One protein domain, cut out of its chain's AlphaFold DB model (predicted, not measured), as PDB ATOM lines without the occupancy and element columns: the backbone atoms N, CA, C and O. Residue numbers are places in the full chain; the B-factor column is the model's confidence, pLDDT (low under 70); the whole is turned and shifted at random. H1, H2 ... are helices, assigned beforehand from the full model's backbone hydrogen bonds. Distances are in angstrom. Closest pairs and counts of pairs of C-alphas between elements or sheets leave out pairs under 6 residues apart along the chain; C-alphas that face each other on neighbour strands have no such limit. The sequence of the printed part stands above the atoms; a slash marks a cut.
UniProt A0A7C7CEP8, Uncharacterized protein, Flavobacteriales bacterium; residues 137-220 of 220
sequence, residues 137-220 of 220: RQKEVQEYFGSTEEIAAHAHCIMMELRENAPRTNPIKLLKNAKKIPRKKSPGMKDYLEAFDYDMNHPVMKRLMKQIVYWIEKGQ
ATOM      1  N   ARG A 137     185.465 170.280 213.621       90.88
ATOM      2  CA  ARG A 137     185.177 171.072 212.419       90.88
ATOM      3  C   ARG A 137     186.438 171.536 211.685       90.88
ATOM      4  O   ARG A 137     186.465 171.543 210.462       90.88
ATOM      5  N   GLN A 138     187.481 171.946 212.411       92.56
ATOM      6  CA  GLN A 138     188.744 172.336 211.777       92.56
ATOM      7  C   GLN A 138     189.419 171.132 211.112       92.56
ATOM      8  O   GLN A 138     189.992 171.289 210.036       92.56
ATOM      9  N   LYS A 139     189.342 169.948 211.734       93.06
ATOM     10  CA  LYS A 139     189.893 168.717 211.163       93.06
ATOM     11  C   LYS A 139     189.199 168.331 209.871       93.06
ATOM     12  O   LYS A 139     189.883 168.205 208.867       93.06
ATOM     13  N   GLU A 140     187.872 168.274 209.886       93.00
ATOM     14  CA  GLU A 140     187.047 167.939 208.723       93.00
ATOM     15  C   GLU A 140     187.352 168.852 207.524       93.00
ATOM     16  O   GLU A 140     187.657 168.380 206.432       93.00
ATOM     17  N   VAL A 141     187.379 170.173 207.745       93.75
ATOM     18  CA  VAL A 141     187.691 171.156 206.694       93.75
ATOM     19  C   VAL A 141     189.114 170.981 206.155       93.75
ATOM     20  O   VAL A 141     189.334 171.053 204.947       93.75
ATOM     21  N   GLN A 142     190.099 170.763 207.030       95.06
ATOM     22  CA  GLN A 142     191.488 170.579 206.609       95.06
ATOM     23  C   GLN A 142     191.731 169.234 205.921       95.06
ATOM     24  O   GLN A 142     192.564 169.172 205.020       95.06
ATOM     25  N   GLU A 143     191.049 168.172 206.342       93.25
ATOM     26  CA  GLU A 143     191.101 166.843 205.726       93.25
ATOM     27  C   GLU A 143     190.503 166.881 204.320       93.25
ATOM     28  O   GLU A 143     191.161 166.427 203.382       93.25
ATOM     29  N   TYR A 144     189.342 167.527 204.164       93.00
ATOM     30  CA  TYR A 144     188.710 167.773 202.868       93.00
ATOM     31  C   TYR A 144     189.636 168.567 201.935       93.00
ATOM     32  O   TYR A 144     190.124 168.034 200.942       93.00
ATOM     33  N   PHE A 145     190.006 169.802 202.297       94.94
ATOM     34  CA  PHE A 145     190.871 170.640 201.451       94.94
ATOM     35  C   PHE A 145     192.316 170.136 201.331       94.94
ATOM     36  O   PHE A 145     193.090 170.618 200.505       94.94
ATOM     37  N   GLY A 146     192.739 169.219 202.194       93.19
ATOM     38  CA  GLY A 146     194.091 168.680 202.198       93.19
ATOM     39  C   GLY A 146     194.258 167.419 201.357       93.19
ATOM     40  O   GLY A 146     195.403 167.024 201.101       93.19
ATOM     41  N   SER A 147     193.165 166.794 200.918       90.88
ATOM     42  CA  SER A 147     193.224 165.615 200.060       90.88
ATOM     43  C   SER A 147     193.822 165.971 198.691       90.88
ATOM     44  O   SER A 147     193.716 167.087 198.179       90.88
ATOM     45  N   THR A 148     194.550 165.030 198.090       88.81
ATOM     46  CA  THR A 148     195.295 165.317 196.848       88.81
ATOM     47  C   THR A 148     194.372 165.591 195.657       88.81
ATOM     48  O   THR A 148     194.709 166.416 194.805       88.81
ATOM     49  N   GLU A 149     193.226 164.915 195.610       89.06
ATOM     50  CA  GLU A 149     192.198 165.089 194.583       89.06
ATOM     51  C   GLU A 149     191.552 166.476 194.659       89.06
ATOM     52  O   GLU A 149     191.563 167.199 193.657       89.06
ATOM     53  N   GLU A 150     191.141 166.894 195.860       93.75
ATOM     54  CA  GLU A 150     190.526 168.198 196.124       93.75
ATOM     55  C   GLU A 150     191.501 169.339 195.855       93.75
ATOM     56  O   GLU A 150     191.135 170.334 195.232       93.75
ATOM     57  N   ILE A 151     192.780 169.194 196.227       95.31
ATOM     58  CA  ILE A 151     193.813 170.192 195.901       95.31
ATOM     59  C   ILE A 151     193.886 170.424 194.389       95.31
ATOM     60  O   ILE A 151     193.996 171.569 193.946       95.31
ATOM     61  N   ALA A 152     193.867 169.363 193.583       92.56
ATOM     62  CA  ALA A 152     193.981 169.485 192.133       92.56
ATOM     63  C   ALA A 152     192.708 170.068 191.495       92.56
ATOM     64  O   ALA A 152     192.826 170.921 190.606       92.56
ATOM     65  N   ALA A 153     191.525 169.656 191.959       94.62
ATOM     66  CA  ALA A 153     190.239 170.157 191.479       94.62
ATOM     67  C   ALA A 153     190.019 171.626 191.887       94.62
ATOM     68  O   ALA A 153     189.776 172.484 191.035       94.62
ATOM     69  N   HIS A 154     190.241 171.984 193.154       97.56
ATOM     70  CA  HIS A 154     190.156 173.374 193.606       97.56
ATOM     71  C   HIS A 154     191.238 174.276 193.011       97.56
ATOM     72  O   HIS A 154     190.972 175.451 192.759       97.56
ATOM     73  N   ALA A 155     192.443 173.772 192.732       97.69
ATOM     74  CA  ALA A 155     193.448 174.560 192.025       97.69
ATOM     75  C   ALA A 155     192.964 175.003 190.634       97.69
ATOM     76  O   ALA A 155     193.232 176.137 190.224       97.69
ATOM     77  N   HIS A 156     192.225 174.139 189.930       96.62
ATOM     78  CA  HIS A 156     191.569 174.491 188.674       96.62
ATOM     79  C   HIS A 156     190.484 175.556 188.893       96.62
ATOM     80  O   HIS A 156     190.484 176.578 188.206       96.62
ATOM     81  N   CYS A 157     189.617 175.374 189.894       97.50
ATOM     82  CA  CYS A 157     188.577 176.346 190.249       97.50
ATOM     83  C   CYS A 157     189.161 177.733 190.561       97.50
ATOM     84  O   CYS A 157     188.681 178.731 190.027       97.50
ATOM     85  N   ILE A 158     190.235 177.803 191.354       98.25
ATOM     86  CA  ILE A 158     190.936 179.053 191.687       98.25
ATOM     87  C   ILE A 158     191.527 179.695 190.430       98.25
ATOM     88  O   ILE A 158     191.440 180.909 190.253       98.25
ATOM     89  N   MET A 159     192.121 178.905 189.532       96.75
ATOM     90  CA  MET A 159     192.614 179.414 188.252       96.75
ATOM     91  C   MET A 159     191.481 180.054 187.432       96.75
ATOM     92  O   MET A 159     191.660 181.176 186.943       96.75
ATOM     93  N   MET A 160     190.314 179.403 187.343       96.75
ATOM     94  CA  MET A 160     189.131 179.954 186.670       96.75
ATOM     95  C   MET A 160     188.666 181.263 187.318       96.75
ATOM     96  O   MET A 160     188.469 182.253 186.618       96.75
ATOM     97  N   GLU A 161     188.560 181.311 188.649       97.56
ATOM     98  CA  GLU A 161     188.138 182.506 189.395       97.56
ATOM     99  C   GLU A 161     189.056 183.700 189.146       97.56
ATOM    100  O   GLU A 161     188.583 184.820 188.944       97.56
ATOM    101  N   LEU A 162     190.375 183.484 189.143       96.56
ATOM    102  CA  LEU A 162     191.340 184.552 188.891       96.56
ATOM    103  C   LEU A 162     191.223 185.093 187.463       96.56
ATOM    104  O   LEU A 162     191.374 186.300 187.268       96.56
ATOM    105  N   ARG A 163     190.947 184.229 186.477       94.62
ATOM    106  CA  ARG A 163     190.731 184.639 185.082       94.62
ATOM    107  C   ARG A 163     189.415 185.403 184.918       94.62
ATOM    108  O   ARG A 163     189.426 186.471 184.315       94.62
ATOM    109  N   GLU A 164     188.332 184.913 185.514       95.19
ATOM    110  CA  GLU A 164     187.002 185.527 185.422       95.19
ATOM    111  C   GLU A 164     186.934 186.873 186.162       95.19
ATOM    112  O   GLU A 164     186.496 187.886 185.618       95.19
ATOM    113  N   ASN A 165     187.426 186.922 187.402       95.69
ATOM    114  CA  ASN A 165     187.262 188.086 188.279       95.69
ATOM    115  C   ASN A 165     188.410 189.104 188.182       95.69
ATOM    116  O   ASN A 165     188.322 190.208 188.735       95.69
ATOM    117  N   ALA A 166     189.515 188.760 187.516       93.31
ATOM    118  CA  ALA A 166     190.633 189.667 187.262       93.31
ATOM    119  C   ALA A 166     191.200 189.532 185.830       93.31
ATOM    120  O   ALA A 166     192.418 189.423 185.668       93.31
ATOM    121  N   PRO A 167     190.368 189.667 184.777       92.81
ATOM    122  CA  PRO A 167     190.729 189.315 183.395       92.81
ATOM    123  C   PRO A 167     191.866 190.163 182.812       92.81
ATOM    124  O   PRO A 167     192.551 189.761 181.879       92.81
ATOM    125  N   ARG A 168     192.103 191.356 183.373       92.56
ATOM    126  CA  ARG A 168     193.180 192.271 182.953       92.56
ATOM    127  C   ARG A 168     194.491 192.064 183.715       92.56
ATOM    128  O   ARG A 168     195.419 192.853 183.564       92.56
ATOM    129  N   THR A 169     194.565 191.076 184.605       93.00
ATOM    130  CA  THR A 169     195.751 190.809 185.426       93.00
ATOM    131  C   THR A 169     196.231 189.388 185.196       93.00
ATOM    132  O   THR A 169     195.462 188.445 185.306       93.00
ATOM    133  N   ASN A 170     197.531 189.225 184.944       92.19
ATOM    134  CA  ASN A 170     198.132 187.897 184.867       92.19
ATOM    135  C   ASN A 170     197.943 187.155 186.216       92.19
ATOM    136  O   ASN A 170     198.427 187.665 187.237       92.19
ATOM    137  N   PRO A 171     197.304 185.966 186.244       94.19
ATOM    138  CA  PRO A 171     197.080 185.203 187.472       94.19
ATOM    139  C   PRO A 171     198.359 184.925 188.278       94.19
ATOM    140  O   PRO A 171     198.352 185.058 189.500       94.19
ATOM    141  N   ILE A 172     199.499 184.677 187.620       94.75
ATOM    142  CA  ILE A 172     200.801 184.481 188.285       94.75
ATOM    143  C   ILE A 172     201.206 185.719 189.095       94.75
ATOM    144  O   ILE A 172     201.749 185.598 190.192       94.75
ATOM    145  N   LYS A 173     200.911 186.932 188.604       94.50
ATOM    146  CA  LYS A 173     201.189 188.171 189.352       94.50
ATOM    147  C   LYS A 173     200.321 188.286 190.607       94.50
ATOM    148  O   LYS A 173     200.812 188.782 191.618       94.50
ATOM    149  N   LEU A 174     199.068 187.824 190.564       94.62
ATOM    150  CA  LEU A 174     198.188 187.795 191.738       94.62
ATOM    151  C   LEU A 174     198.695 186.792 192.780       94.62
ATOM    152  O   LEU A 174     198.772 187.123 193.962       94.62
ATOM    153  N   LEU A 175     199.123 185.609 192.335       95.50
ATOM    154  CA  LEU A 175     199.617 184.532 193.196       95.50
ATOM    155  C   LEU A 175     200.890 184.893 193.974       95.50
ATOM    156  O   LEU A 175     201.057 184.423 195.099       95.50
ATOM    157  N   LYS A 176     201.735 185.801 193.460       94.38
ATOM    158  CA  LYS A 176     202.873 186.359 194.225       94.38
ATOM    159  C   LYS A 176     202.445 186.997 195.552       94.38
ATOM    160  O   LYS A 176     203.238 187.058 196.482       94.38
ATOM    161  N   ASN A 177     201.197 187.459 195.645       94.62
ATOM    162  CA  ASN A 177     200.597 188.020 196.851       94.62
ATOM    163  C   ASN A 177     199.315 187.264 197.243       94.62
ATOM    164  O   ASN A 177     198.333 187.896 197.633       94.62
ATOM    165  N   ALA A 178     199.317 185.926 197.160       94.75
ATOM    166  CA  ALA A 178     198.136 185.079 197.381       94.75
ATOM    167  C   ALA A 178     197.336 185.429 198.653       94.75
ATOM    168  O   ALA A 178     196.120 185.586 198.582       94.75
ATOM    169  N   LYS A 179     198.012 185.692 199.785       95.62
ATOM    170  CA  LYS A 179     197.374 186.097 201.059       95.62
ATOM    171  C   LYS A 179     196.492 187.350 200.961       95.62
ATOM    172  O   LYS A 179     195.612 187.550 201.792       95.62
ATOM    173  N   LYS A 180     196.763 188.227 199.988       95.50
ATOM    174  CA  LYS A 180     196.060 189.502 199.776       95.50
ATOM    175  C   LYS A 180     194.965 189.402 198.713       95.50
ATOM    176  O   LYS A 180     194.316 190.410 198.430       95.50
ATOM    177  N   ILE A 181     194.762 188.235 198.098       95.62
ATOM    178  CA  ILE A 181     193.679 188.042 197.135       95.62
ATOM    179  C   ILE A 181     192.348 188.142 197.902       95.62
ATOM    180  O   ILE A 181     192.120 187.390 198.848       95.62
ATOM    181  N   PRO A 182     191.469 189.102 197.559       95.88
ATOM    182  CA  PRO A 182     190.197 189.259 198.249       95.88
ATOM    183  C   PRO A 182     189.226 188.140 197.852       95.88
ATOM    184  O   PRO A 182     189.233 187.706 196.699       95.88
ATOM    185  N   ARG A 183     188.311 187.767 198.761       96.50
ATOM    186  CA  ARG A 183     187.286 186.726 198.532       96.50
ATOM    187  C   ARG A 183     186.501 186.939 197.232       96.50
ATOM    188  O   ARG A 183     186.271 185.998 196.499       96.50
ATOM    189  N   LYS A 184     186.191 188.194 196.880       94.19
ATOM    190  CA  LYS A 184     185.495 188.541 195.622       94.19
ATOM    191  C   LYS A 184     186.257 188.199 194.331       94.19
ATOM    192  O   LYS A 184     185.663 188.246 193.267       94.19
ATOM    193  N   LYS A 185     187.578 187.997 194.403       95.69
ATOM    194  CA  LYS A 185     188.408 187.613 193.248       95.69
ATOM    195  C   LYS A 185     188.622 186.109 193.178       95.69
ATOM    196  O   LYS A 185     188.741 185.587 192.081       95.69
ATOM    197  N   SER A 186     188.723 185.455 194.329       97.56
ATOM    198  CA  SER A 186     188.819 184.005 194.415       97.56
ATOM    199  C   SER A 186     188.292 183.540 195.774       97.56
ATOM    200  O   SER A 186     189.016 183.643 196.773       97.56
ATOM    201  N   PRO A 187     187.021 183.103 195.839       96.75
ATOM    202  CA  PRO A 187     186.473 182.444 197.015       96.75
ATOM    203  C   PRO A 187     187.288 181.208 197.397       96.75
ATOM    204  O   PRO A 187     187.707 181.128 198.548       96.75
ATOM    205  N   GLY A 188     187.654 180.354 196.432       97.38
ATOM    206  CA  GLY A 188     188.409 179.130 196.705       97.38
ATOM    207  C   GLY A 188     189.778 179.387 197.344       97.38
ATOM    208  O   GLY A 188     190.138 178.743 198.326       97.38
ATOM    209  N   MET A 189     190.538 180.386 196.874       98.00
ATOM    210  CA  MET A 189     191.811 180.754 197.515       98.00
ATOM    211  C   MET A 189     191.583 181.246 198.946       98.00
ATOM    212  O   MET A 189     192.399 180.987 199.830       98.00
ATOM    213  N   LYS A 190     190.486 181.973 199.186       97.75
ATOM    214  CA  LYS A 190     190.150 182.457 200.524       97.75
ATOM    215  C   LYS A 190     189.776 181.307 201.459       97.75
ATOM    216  O   LYS A 190     190.249 181.320 202.590       97.75
ATOM    217  N   ASP A 191     189.013 180.330 200.977       97.56
ATOM    218  CA  ASP A 191     188.636 179.138 201.741       97.56
ATOM    219  C   ASP A 191     189.878 178.331 202.148       97.56
ATOM    220  O   ASP A 191     190.037 178.011 203.322       97.56
ATOM    221  N   TYR A 192     190.834 178.125 201.235       98.12
ATOM    222  CA  TYR A 192     192.115 177.482 201.563       98.12
ATOM    223  C   TYR A 192     192.956 178.285 202.564       98.12
ATOM    224  O   TYR A 192     193.528 177.720 203.495       98.12
ATOM    225  N   LEU A 193     193.043 179.609 202.398       97.81
ATOM    226  CA  LEU A 193     193.752 180.465 203.353       97.81
ATOM    227  C   LEU A 193     193.132 180.376 204.751       97.81
ATOM    228  O   LEU A 193     193.871 180.322 205.726       97.81
ATOM    229  N   GLU A 194     191.806 180.359 204.859       96.69
ATOM    230  CA  GLU A 194     191.100 180.233 206.137       96.69
ATOM    231  C   GLU A 194     191.243 178.824 206.734       96.69
ATOM    232  O   GLU A 194     191.512 178.706 207.926       96.69
ATOM    233  N   ALA A 195     191.160 177.768 205.918       96.44
ATOM    234  CA  ALA A 195     191.321 176.379 206.354       96.44
ATOM    235  C   ALA A 195     192.705 176.096 206.964       96.44
ATOM    236  O   ALA A 195     192.819 175.334 207.926       96.44
ATOM    237  N   PHE A 196     193.754 176.725 206.430       96.31
ATOM    238  CA  PHE A 196     195.145 176.522 206.851       96.31
ATOM    239  C   PHE A 196     195.748 177.745 207.554       96.31
ATOM    240  O   PHE A 196     196.946 178.001 207.431       96.31
ATOM    241  N   ASP A 197     194.925 178.513 208.278       95.62
ATOM    242  CA  ASP A 197     195.353 179.594 209.182       95.62
ATOM    243  C   ASP A 197     196.287 180.637 208.527       95.62
ATOM    244  O   ASP A 197     197.169 181.223 209.156       95.62
ATOM    245  N   TYR A 198     196.106 180.884 207.227       96.25
ATOM    246  CA  TYR A 198     196.931 181.760 206.389       96.25
ATOM    247  C   TYR A 198     198.422 181.368 206.347       96.25
ATOM    248  O   TYR A 198     199.277 182.190 205.972       96.25
ATOM    249  N   ASP A 199     198.762 180.122 206.684       96.19
ATOM    250  CA  ASP A 199     200.120 179.598 206.612       96.19
ATOM    251  C   ASP A 199     200.467 179.127 205.192       96.19
ATOM    252  O   ASP A 199     200.276 177.980 204.799       96.19
ATOM    253  N   MET A 200     201.069 180.022 204.407       95.31
ATOM    254  CA  MET A 200     201.569 179.689 203.064       95.31
ATOM    255  C   MET A 200     202.751 178.707 203.077       95.31
ATOM    256  O   MET A 200     203.113 178.189 202.019       95.31
ATOM    257  N   ASN A 201     203.369 178.449 204.235       95.88
ATOM    258  CA  ASN A 201     204.408 177.432 204.359       95.88
ATOM    259  C   ASN A 201     203.838 176.026 204.583       95.88
ATOM    260  O   ASN A 201     204.590 175.053 204.432       95.88
ATOM    261  N   HIS A 202     202.537 175.921 204.869       95.50
ATOM    262  CA  HIS A 202     201.846 174.663 205.085       95.50
ATOM    263  C   HIS A 202     201.973 173.741 203.851       95.50
ATOM    264  O   HIS A 202     201.826 174.210 202.715       95.50
ATOM    265  N   PRO A 203     202.234 172.426 204.020       94.44
ATOM    266  CA  PRO A 203     202.432 171.508 202.895       94.44
ATOM    267  C   PRO A 203     201.275 171.488 201.889       94.44
ATOM    268  O   PRO A 203     201.527 171.439 200.685       94.44
ATOM    269  N   VAL A 204     200.026 171.576 202.364       95.38
ATOM    270  CA  VAL A 204     198.836 171.656 201.496       95.38
ATOM    271  C   VAL A 204     198.852 172.941 200.671       95.38
ATOM    272  O   VAL A 204     198.723 172.874 199.452       95.38
ATOM    273  N   MET A 205     199.127 174.095 201.289       97.50
ATOM    274  CA  MET A 205     199.183 175.380 200.581       97.50
ATOM    275  C   MET A 205     200.275 175.393 199.507       97.50
ATOM    276  O   MET A 205     200.048 175.865 198.395       97.50
ATOM    277  N   LYS A 206     201.447 174.808 199.781       96.12
ATOM    278  CA  LYS A 206     202.515 174.660 198.775       96.12
ATOM    279  C   LYS A 206     202.082 173.793 197.592       96.12
ATOM    280  O   LYS A 206     202.369 174.140 196.444       96.12
ATOM    281  N   ARG A 207     201.394 172.676 197.855       96.06
ATOM    282  CA  ARG A 207     200.859 171.789 196.809       96.06
ATOM    283  C   ARG A 207     199.790 172.493 195.979       96.06
ATOM    284  O   ARG A 207     199.886 172.456 194.756       96.06
ATOM    285  N   LEU A 208     198.856 173.188 196.629       97.69
ATOM    286  CA  LEU A 208     197.833 173.996 195.971       97.69
ATOM    287  C   LEU A 208     198.460 175.020 195.028       97.69
ATOM    288  O   LEU A 208     198.141 175.037 193.845       97.69
ATOM    289  N   MET A 209     199.410 175.825 195.510       97.94
ATOM    290  CA  MET A 209     200.070 176.844 194.685       97.94
ATOM    291  C   MET A 209     200.748 176.240 193.452       97.94
ATOM    292  O   MET A 209     200.628 176.791 192.360       97.94
ATOM    293  N   LYS A 210     201.414 175.087 193.603       96.62
ATOM    294  CA  LYS A 210     202.021 174.364 192.479       96.62
ATOM    295  C   LYS A 210     200.967 173.905 191.464       96.62
ATOM    296  O   LYS A 210     201.185 174.059 190.267       96.62
ATOM    297  N   GLN A 211     199.834 173.381 191.929       96.50
ATOM    298  CA  GLN A 211     198.740 172.945 191.058       96.50
ATOM    299  C   GLN A 211     198.056 174.121 190.349       96.50
ATOM    300  O   GLN A 211     197.745 174.017 189.166       96.50
ATOM    301  N   ILE A 212     197.879 175.270 191.013       97.56
ATOM    302  CA  ILE A 212     197.305 176.460 190.366       97.56
ATOM    303  C   ILE A 212     198.224 176.924 189.227       97.56
ATOM    304  O   ILE A 212     197.743 177.207 188.131       97.56
ATOM    305  N   VAL A 213     199.542 176.977 189.457       96.50
ATOM    306  CA  VAL A 213     200.519 177.330 188.411       96.50
ATOM    307  C   VAL A 213     200.467 176.330 187.256       96.50
ATOM    308  O   VAL A 213     200.368 176.756 186.109       96.50
ATOM    309  N   TYR A 214     200.426 175.027 187.550       94.75
ATOM    310  CA  TYR A 214     200.264 173.983 186.534       94.75
ATOM    311  C   TYR A 214     199.021 174.209 185.661       94.75
ATOM    312  O   TYR A 214     199.112 174.163 184.437       94.75
ATOM    313  N   TRP A 215     197.865 174.510 186.261       94.25
ATOM    314  CA  TRP A 215     196.642 174.802 185.508       94.25
ATOM    315  C   TRP A 215     196.729 176.095 184.695       94.25
ATOM    316  O   TRP A 215     196.191 176.156 183.590       94.25
ATOM    317  N   ILE A 216     197.417 177.119 185.207       93.12
ATOM    318  CA  ILE A 216     197.652 178.362 184.465       93.12
ATOM    319  C   ILE A 216     198.493 178.095 183.216       93.12
ATOM    320  O   ILE A 216     198.154 178.637 182.168       93.12
ATOM    321  N   GLU A 217     199.556 177.298 183.331       90.75
ATOM    322  CA  GLU A 217     200.478 176.962 182.237       90.75
ATOM    323  C   GLU A 217     199.849 176.000 181.227       90.75
ATOM    324  O   GLU A 217     199.990 176.196 180.029       90.75
ATOM    325  N   LYS A 218     199.104 174.993 181.694       84.38
ATOM    326  CA  LYS A 218     198.398 174.032 180.833       84.38
ATOM    327  C   LYS A 218     197.220 174.650 180.081       84.38
ATOM    328  O   LYS A 218     196.832 174.147 179.035       84.38
ATOM    329  N   GLY A 219     196.597 175.672 180.665       65.12
ATOM    330  CA  GLY A 219     195.492 176.414 180.065       65.12
ATOM    331  C   GLY A 219     195.934 177.634 179.252       65.12
ATOM    332  O   GLY A 219     195.100 178.527 179.074       65.12
ATOM    333  N   GLN A 220     197.224 177.745 178.906       52.41
ATOM    334  CA  GLN A 220     197.726 178.571 177.797       52.41
ATOM    335  C   GLN A 220     197.650 177.758 176.507       52.41
ATOM    336  O   GLN A 220     197.341 178.382 175.472       52.41
TER     337      GLN A 220
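AT A GLANCE: This is residues 137 to 220 of the 220 residues of an uncharacterized protein of Flavobacteriales bacterium (UniProt A0A7C7CEP8). Two long helices, H2 and H5, cross as an X and form the core, with the short helix H3 packed on both of them and H4 packed on H2. H1 lies at one end of the longest axis, where it meets H4. The printed part has 84 residues with five named helices, in the order H1, H2, H3, H4, H5, and no named strand; the class is all helix. The whole is compact, with a radius of gyration of the C-alphas of 11.9 A, yet elongated in outline, spanning 37 by 23 by 19 A.

IN THESE COORDINATES: H2, the longest helix, holds residues 148 to 165 and measures 25.6 A from first to last C-alpha; C-alpha 148 is at (195.295, 165.317, 196.848). H5 holds residues 203 to 218, 22.6 A, and its last C-alpha, 218, is at (198.398, 174.032, 180.833). H1 holds residues 137 to 146, 13.8 A, with C-alpha 137 at (185.177, 171.072, 212.419). H4 holds residues 187 to 195, 12.1 A. H3 holds residues 171 to 175, 6.3 A.

HOW THE PARTS SIT: H2 is the hub, touching three other helices. With residues 151 to 159 alone it touches H5, at a steep tilt of 55 degrees, the same way; their closest C-alphas, of Ala 155 and Ile 212, are 4.6 A apart. With residues 154 to 161 alone H2 touches H4, at a steep tilt of 46 degrees, opposite ways; the closest C-alphas are those of Ile 158 and Gly 188, 5.6 A. H2 and H3 only just touch, with 3 pairs of C-alphas within 8 A, the closest being those of Leu 162 and Pro 171 at 5.9 A; H2 does this with residues 159 to 163 alone. H3 also touches H5, which meets it with residues 209 to 216 alone; the closest C-alphas are those of Ile 172 and Val 213, 7.2 A. H4 and H5 are close but not clearly touching, with the C-alphas of Tyr 192 and Met 205 closest at 7.4 A, at a shallow tilt of 18 degrees, opposite ways. H1 touches H4 at a steep tilt of 56 degrees, opposite ways; the closest C-alphas are those of Gln 142 and Ala 195, 5.8 A. H1 and H3 are apart. In H1, H2, H3, H4 and H5 every O i to N i+4 pair is within hydrogen-bond range.

THE WHOLE: The two C-alphas farthest apart are those of Arg 137 and Gln 220, 37.6 A. The printed part has no cut and ends at residue 220, the chain's last residue. The link from H3 to H4, 11 residues, is long; the links from H1 to H2 and from H2 to H3 are tight, and that from H4 to H5 is short. The mean pLDDT of the printed part is 94.2, and residues 219 to 220 are under 70.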